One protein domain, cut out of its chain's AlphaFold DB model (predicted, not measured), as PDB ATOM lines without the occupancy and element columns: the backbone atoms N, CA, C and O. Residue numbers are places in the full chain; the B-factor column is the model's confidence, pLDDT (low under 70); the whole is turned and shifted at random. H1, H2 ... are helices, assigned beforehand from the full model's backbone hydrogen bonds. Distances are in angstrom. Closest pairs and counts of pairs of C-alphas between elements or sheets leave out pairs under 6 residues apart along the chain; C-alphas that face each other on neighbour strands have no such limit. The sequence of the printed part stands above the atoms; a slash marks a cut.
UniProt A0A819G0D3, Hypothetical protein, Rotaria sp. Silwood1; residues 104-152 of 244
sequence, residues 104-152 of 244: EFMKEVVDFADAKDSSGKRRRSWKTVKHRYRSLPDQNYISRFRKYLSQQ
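AT A GLANCE: This is residues 104 to 152 of the 244 residues of the protein "Hypothetical protein" of Rotaria sp. Silwood1 (UniProt A0A819G0D3). Three short helices make a small open triangle: H1 packs against H3 near H1's beginning and against H2 near H1's end, while H2 and H3 do not meet. The long link of residues 115 to 125 reaches away from the helices to Ser 119 and folds back to H2, and this loop makes much of the longest axis. The printed part has 49 residues with three named helices, in the order H1, H2, H3, and no named strand; the class is all helix. The whole is compact, with a radius of gyration of the C-alphas of 10.7 A and spans of 30 by 22 by 17 A.

IN THESE COORDINATES: H1 is residues 104 to 114, 15.2 A from first to last C-alpha; it begins at C-alpha 104 at (3.635, -1.685, 21.606). Residues 115 to 125 follow, with C-alpha 119 at (17.013, -6.141, 44.952). H2 is residues 126 to 132, 10.0 A from first to last C-alpha. Residues 133 to 139 lead on to H3, residues 140 to 150, 15.7 A from first to last C-alpha, which ends at C-alpha 150 at (15.610, -6.977, 19.453). Gln 151 and Gln 152 follow it.

HOW THE PARTS SIT: H1 touches H2, and the closest C-alphas of the two, those of Ala 113 and Val 129, are 6.4 A apart. Their lines stand at a steep tilt of 44 degrees, and they run opposite ways. H1 and H2 form a helical hairpin, two helices that follow each other in the chain, touch and run opposite ways. H1 also touches H3, and the closest C-alphas of the two, those of Met 106 and Phe 145, are 5.6 A apart. H1 and H3 run opposite ways at a steep tilt of 66 degrees, with their centres 9.4 A apart. H2 and H3 are apart, though they follow each other in the chain. In H1, H2 and H3 every O i to N i+4 pair is within hydrogen-bond range.

THE WHOLE: The two C-alphas farthest apart in the domain, those of Ser 119 and Gln 152, are 30.0 A apart. The first and last printed C-alphas, those of Glu 104 and Gln 152, are 11.5 A apart. The printed part has no cut. The link from H1 to H2, 11 residues, is long, and the link from H2 to H3, 7 residues, is short but not tight. The mean pLDDT of the printed part is 85.6, and no printed residue is under 70.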
ATOM      1  N   GLU A 104       3.879  -2.377  20.337       86.06
ATOM      2  CA  GLU A 104       3.635  -1.685  21.606       86.06
ATOM      3  C   GLU A 104       3.156  -2.646  22.695       86.06
ATOM      4  O   GLU A 104       3.695  -2.638  23.800       86.06
ATOM      5  N   PHE A 105       2.214  -3.536  22.366       88.88
ATOM      6  CA  PHE A 105       1.749  -4.565  23.291       88.88
ATOM      7  C   PHE A 105       2.881  -5.523  23.680       88.88
ATOM      8  O   PHE A 105       3.055  -5.838  24.858       88.88
ATOM      9  N   MET A 106       3.687  -5.967  22.706       88.31
ATOM     10  CA  MET A 106       4.852  -6.816  22.981       88.31
ATOM     11  C   MET A 106       5.827  -6.128  23.941       88.31
ATOM     12  O   MET A 106       6.318  -6.765  24.876       88.31
ATOM     13  N   LYS A 107       6.076  -4.830  23.733       89.88
ATOM     14  CA  LYS A 107       6.940  -4.011  24.586       89.88
ATOM     15  C   LYS A 107       6.377  -3.876  25.999       89.88
ATOM     16  O   LYS A 107       7.095  -4.166  26.948       89.88
ATOM     17  N   GLU A 108       5.093  -3.548  26.145       92.69
ATOM     18  CA  GLU A 108       4.445  -3.418  27.458       92.69
ATOM     19  C   GLU A 108       4.541  -4.720  28.273       92.69
ATOM     20  O   GLU A 108       4.882  -4.707  29.460       92.69
ATOM     21  N   VAL A 109       4.292  -5.863  27.625       91.69
ATOM     22  CA  VAL A 109       4.394  -7.190  28.249       91.69
ATOM     23  C   VAL A 109       5.821  -7.474  28.719       91.69
ATOM     24  O   VAL A 109       6.010  -7.959  29.840       91.69
ATOM     25  N   VAL A 110       6.821  -7.202  27.875       91.19
ATOM     26  CA  VAL A 110       8.236  -7.442  28.199       91.19
ATOM     27  C   VAL A 110       8.700  -6.516  29.324       91.19
ATOM     28  O   VAL A 110       9.270  -7.012  30.297       91.19
ATOM     29  N   ASP A 111       8.375  -5.225  29.262       91.88
ATOM     30  CA  ASP A 111       8.717  -4.237  30.292       91.88
ATOM     31  C   ASP A 111       8.096  -4.611  31.648       91.88
ATOM     32  O   ASP A 111       8.757  -4.568  32.692       91.88
ATOM     33  N   PHE A 112       6.835  -5.059  31.652       91.06
ATOM     34  CA  PHE A 112       6.173  -5.523  32.872       91.06
ATOM     35  C   PHE A 112       6.800  -6.809  33.434       91.06
ATOM     36  O   PHE A 112       6.921  -6.952  34.657       91.06
ATOM     37  N   ALA A 113       7.183  -7.748  32.563       89.38
ATOM     38  CA  ALA A 113       7.793  -9.017  32.957       89.38
ATOM     39  C   ALA A 113       9.231  -8.847  33.476       89.38
ATOM     40  O   ALA A 113       9.622  -9.529  34.427       89.38
ATOM     41  N   ASP A 114      10.006  -7.939  32.880       88.94
ATOM     42  CA  ASP A 114      11.404  -7.673  33.236       88.94
ATOM     43  C   ASP A 114      11.574  -6.572  34.296       88.94
ATOM     44  O   ASP A 114      12.694  -6.332  34.754       88.94
ATOM     45  N   ALA A 115      10.475  -5.967  34.767       88.44
ATOM     46  CA  ALA A 115      10.480  -5.028  35.882       88.44
ATOM     47  C   ALA A 115      11.213  -5.616  37.103       88.44
ATOM     48  O   ALA A 115      10.811  -6.640  37.673       88.44
ATOM     49  N   LYS A 116      12.290  -4.941  37.513       86.31
ATOM     50  CA  LYS A 116      13.127  -5.350  38.644       86.31
ATOM     51  C   LYS A 116      12.544  -4.866  39.970       86.31
ATOM     52  O   LYS A 116      11.846  -3.851  40.029       86.31
ATOM     53  N   ASP A 117      12.789  -5.625  41.027       80.31
ATOM     54  CA  ASP A 117      12.552  -5.182  42.400       80.31
ATOM     55  C   ASP A 117      13.723  -4.328  42.920       80.31
ATOM     56  O   ASP A 117      14.735  -4.143  42.241       80.31
ATOM     57  N   SER A 118      13.594  -3.811  44.144       74.69
ATOM     58  CA  SER A 118      14.657  -3.072  44.840       74.69
ATOM     59  C   SER A 118      15.944  -3.887  45.033       74.69
ATOM     60  O   SER A 118      16.985  -3.318  45.341       74.69
ATOM     61  N   SER A 119      15.889  -5.209  44.845       73.06
ATOM     62  CA  SER A 119      17.013  -6.141  44.952       73.06
ATOM     63  C   SER A 119      17.606  -6.525  43.587       73.06
ATOM     64  O   SER A 119      18.476  -7.392  43.520       73.06
ATOM     65  N   GLY A 120      17.148  -5.905  42.493       73.88
ATOM     66  CA  GLY A 120      17.640  -6.144  41.136       73.88
ATOM     67  C   GLY A 120      17.187  -7.466  40.506       73.88
ATOM     68  O   GLY A 120      17.572  -7.756  39.368       73.88
ATOM     69  N   LYS A 121      16.362  -8.263  41.200       76.19
ATOM     70  CA  LYS A 121      15.811  -9.526  40.696       76.19
ATOM     71  C   LYS A 121      14.522  -9.269  39.920       76.19
ATOM     72  O   LYS A 121      13.861  -8.242  40.072       76.19
ATOM     73  N   ARG A 122      14.155 -10.223  39.057       75.62
ATOM     74  CA  ARG A 122      12.866 -10.188  38.355       75.62
ATOM     75  C   ARG A 122      11.739 -10.220  39.380       75.62
ATOM     76  O   ARG A 122      11.574 -11.208  40.092       75.62
ATOM     77  N   ARG A 123      10.939  -9.155  39.410       74.31
ATOM     78  CA  ARG A 123       9.882  -8.976  40.411       74.31
ATOM     79  C   ARG A 123       8.670  -9.878  40.168       74.31
ATOM     80  O   ARG A 123       7.876 -10.093  41.081       74.31
ATOM     81  N   ARG A 124       8.441 -10.324  38.927       83.25
ATOM     82  CA  ARG A 124       7.163 -10.923  38.503       83.25
ATOM     83  C   ARG A 124       7.319 -12.378  38.065       83.25
ATOM     84  O   ARG A 124       8.134 -12.701  37.210       83.25
ATOM     85  N   SER A 125       6.478 -13.243  38.634       88.69
ATOM     86  CA  SER A 125       6.317 -14.630  38.187       88.69
ATOM     87  C   SER A 125       5.450 -14.705  36.927       88.69
ATOM     88  O   SER A 125       4.606 -13.832  36.702       88.69
ATOM     89  N   TRP A 126       5.574 -15.785  36.151       88.38
ATOM     90  CA  TRP A 126       4.694 -16.032  35.001       88.38
ATOM     91  C   TRP A 126       3.210 -15.996  35.377       88.38
ATOM     92  O   TRP A 126       2.423 -15.361  34.683       88.38
ATOM     93  N   LYS A 127       2.828 -16.581  36.520       90.12
ATOM     94  CA  LYS A 127       1.439 -16.567  37.008       90.12
ATOM     95  C   LYS A 127       0.901 -15.138  37.152       90.12
ATOM     96  O   LYS A 127      -0.247 -14.871  36.806       90.12
ATOM     97  N   THR A 128       1.742 -14.208  37.608       91.06
ATOM     98  CA  THR A 128       1.402 -12.782  37.711       91.06
ATOM     99  C   THR A 128       1.266 -12.123  36.337       91.06
ATOM    100  O   THR A 128       0.323 -11.367  36.117       91.06
ATOM    101  N   VAL A 129       2.176 -12.423  35.403       90.31
ATOM    102  CA  VAL A 129       2.131 -11.894  34.027       90.31
ATOM    103  C   VAL A 129       0.888 -12.404  33.289       90.31
ATOM    104  O   VAL A 129       0.136 -11.596  32.751       90.31
ATOM    105  N   LYS A 130       0.602 -13.708  33.346       92.25
ATOM    106  CA  LYS A 130      -0.580 -14.341  32.734       92.25
ATOM    107  C   LYS A 130      -1.900 -13.821  33.306       92.25
ATOM    108  O   LYS A 130      -2.879 -13.711  32.576       92.25
ATOM    109  N   HIS A 131      -1.946 -13.482  34.597       91.94
ATOM    110  CA  HIS A 131      -3.156 -12.916  35.199       91.94
ATOM    111  C   HIS A 131      -3.503 -11.531  34.632       91.94
ATOM    112  O   HIS A 131      -4.682 -11.253  34.406       91.94
ATOM    113  N   ARG A 132      -2.485 -10.690  34.386       90.62
ATOM    114  CA  ARG A 132      -2.631  -9.355  33.782       90.62
ATOM    115  C   ARG A 132      -2.865  -9.437  32.272       90.62
ATOM    116  O   ARG A 132      -3.780  -8.803  31.763       90.62
ATOM    117  N   TYR A 133      -2.086 -10.255  31.573       90.38
ATOM    118  CA  TYR A 133      -2.146 -10.427  30.122       90.38
ATOM    119  C   TYR A 133      -2.743 -11.792  29.775       90.38
ATOM    120  O   TYR A 133      -2.047 -12.719  29.357       90.38
ATOM    121  N   ARG A 134      -4.059 -11.930  29.977       87.56
ATOM    122  CA  ARG A 134      -4.767 -13.214  29.807       87.56
ATOM    123  C   ARG A 134      -4.718 -13.748  28.375       87.56
ATOM    124  O   ARG A 134      -4.740 -14.967  28.204       87.56
ATOM    125  N   SER A 135      -4.595 -12.851  27.395       85.38
ATOM    126  CA  SER A 135      -4.460 -13.160  25.968       85.38
ATOM    127  C   SER A 135      -3.220 -13.997  25.644       85.38
ATOM    128  O   SER A 135      -3.269 -14.810  24.728       85.38
ATOM    129  N   LEU A 136      -2.132 -13.872  26.416       85.44
ATOM    130  CA  LEU A 136      -0.887 -14.598  26.156       85.44
ATOM    131  C   LEU A 136      -1.058 -16.096  26.403       85.44
ATOM    132  O   LEU A 136      -1.285 -16.465  27.552       85.44
ATOM    133  N   PRO A 137      -0.900 -16.976  25.403       83.50
ATOM    134  CA  PRO A 137      -1.123 -18.408  25.597       83.50
ATOM    135  C   PRO A 137      -0.149 -19.023  26.606       83.50
ATOM    136  O   PRO A 137      -0.582 -19.701  27.535       83.50
ATOM    137  N   ASP A 138       1.145 -18.719  26.465       85.62
ATOM    138  CA  ASP A 138       2.228 -19.388  27.190       85.62
ATOM    139  C   ASP A 138       3.398 -18.437  27.525       85.62
ATOM    140  O   ASP A 138       3.605 -17.419  26.861       85.62
ATOM    141  N   GLN A 139       4.196 -18.790  28.537       85.69
ATOM    142  CA  GLN A 139       5.353 -18.034  29.022       85.69
ATOM    143  C   GLN A 139       6.418 -17.839  27.936       85.69
ATOM    144  O   GLN A 139       7.094 -16.805  27.905       85.69
ATOM    145  N   ASN A 140       6.538 -18.800  27.015       86.38
ATOM    146  CA  ASN A 140       7.470 -18.748  25.889       86.38
ATOM    147  C   ASN A 140       7.255 -17.522  24.982       86.38
ATOM    148  O   ASN A 140       8.200 -17.056  24.342       86.38
ATOM    149  N   TYR A 141       6.050 -16.937  24.977       87.19
ATOM    150  CA  TYR A 141       5.759 -15.714  24.225       87.19
ATOM    151  C   TYR A 141       6.582 -14.522  24.710       87.19
ATOM    152  O   TYR A 141       6.978 -13.701  23.892       87.19
ATOM    153  N   ILE A 142       6.920 -14.448  26.000       88.25
ATOM    154  CA  ILE A 142       7.747 -13.354  26.529       88.25
ATOM    155  C   ILE A 142       9.156 -13.429  25.927       88.25
ATOM    156  O   ILE A 142       9.701 -12.425  25.479       88.25
ATOM    157  N   SER A 143       9.747 -14.627  25.869       87.62
ATOM    158  CA  SER A 143      11.057 -14.835  25.239       87.62
ATOM    159  C   SER A 143      11.030 -14.511  23.744       87.62
ATOM    160  O   SER A 143      11.962 -13.893  23.233       87.62
ATOM    161  N   ARG A 144       9.938 -14.851  23.052       82.69
ATOM    162  CA  ARG A 144       9.746 -14.512  21.633       82.69
ATOM    163  C   ARG A 144       9.559 -13.015  21.407       82.69
ATOM    164  O   ARG A 144      10.185 -12.468  20.508       82.69
ATOM    165  N   PHE A 145       8.781 -12.336  22.248       87.75
ATOM    166  CA  PHE A 145       8.623 -10.883  22.191       87.75
ATOM    167  C   PHE A 145       9.956 -10.169  22.391       87.75
ATOM    168  O   PHE A 145      10.253  -9.249  21.639       87.75
ATOM    169  N   ARG A 146      10.816 -10.638  23.309       88.19
ATOM    170  CA  ARG A 146      12.189 -10.111  23.427       88.19
ATOM    171  C   ARG A 146      12.965 -10.248  22.115       88.19
ATOM    172  O   ARG A 146      13.565  -9.272  21.677       88.19
ATOM    173  N   LYS A 147      12.908 -11.422  21.469       85.31
ATOM    174  CA  LYS A 147      13.550 -11.660  20.163       85.31
ATOM    175  C   LYS A 147      13.007 -10.703  19.096       85.31
ATOM    176  O   LYS A 147      13.794 -10.042  18.425       85.31
ATOM    177  N   TYR A 148      11.688 -10.547  18.989       84.75
ATOM    178  CA  TYR A 148      11.072  -9.641  18.013       84.75
ATOM    179  C   TYR A 148      11.409  -8.172  18.273       84.75
ATOM    180  O   TYR A 148      11.727  -7.458  17.330       84.75
ATOM    181  N   LEU A 149      11.421  -7.726  19.532       83.69
ATOM    182  CA  LEU A 149      11.828  -6.363  19.884       83.69
ATOM    183  C   LEU A 149      13.309  -6.119  19.566       83.69
ATOM    184  O   LEU A 149      13.638  -5.075  19.009       83.69
ATOM    185  N   SER A 150      14.192  -7.090  19.833       81.88
ATOM    186  CA  SER A 150      15.610  -6.977  19.453       81.88
ATOM    187  C   SER A 150      15.826  -6.972  17.939       81.88
ATOM    188  O   SER A 150      16.719  -6.293  17.448       81.88
ATOM    189  N   GLN A 151      14.985  -7.693  17.195       76.38
ATOM    190  CA  GLN A 151      15.048  -7.795  15.736       76.38
ATOM    191  C   GLN A 151      14.224  -6.705  15.025       76.38
ATOM    192  O   GLN A 151      14.099  -6.761  13.801       76.38
ATOM    193  N   GLN A 152      13.683  -5.728  15.769       72.81
ATOM    194  CA  GLN A 152      12.829  -4.637  15.280       72.81
ATOM    195  C   GLN A 152      11.606  -5.109  14.471       72.81
ATOM    196  O   GLN A 152      11.259  -4.544  13.439       72.81
TER     197      GLN A 152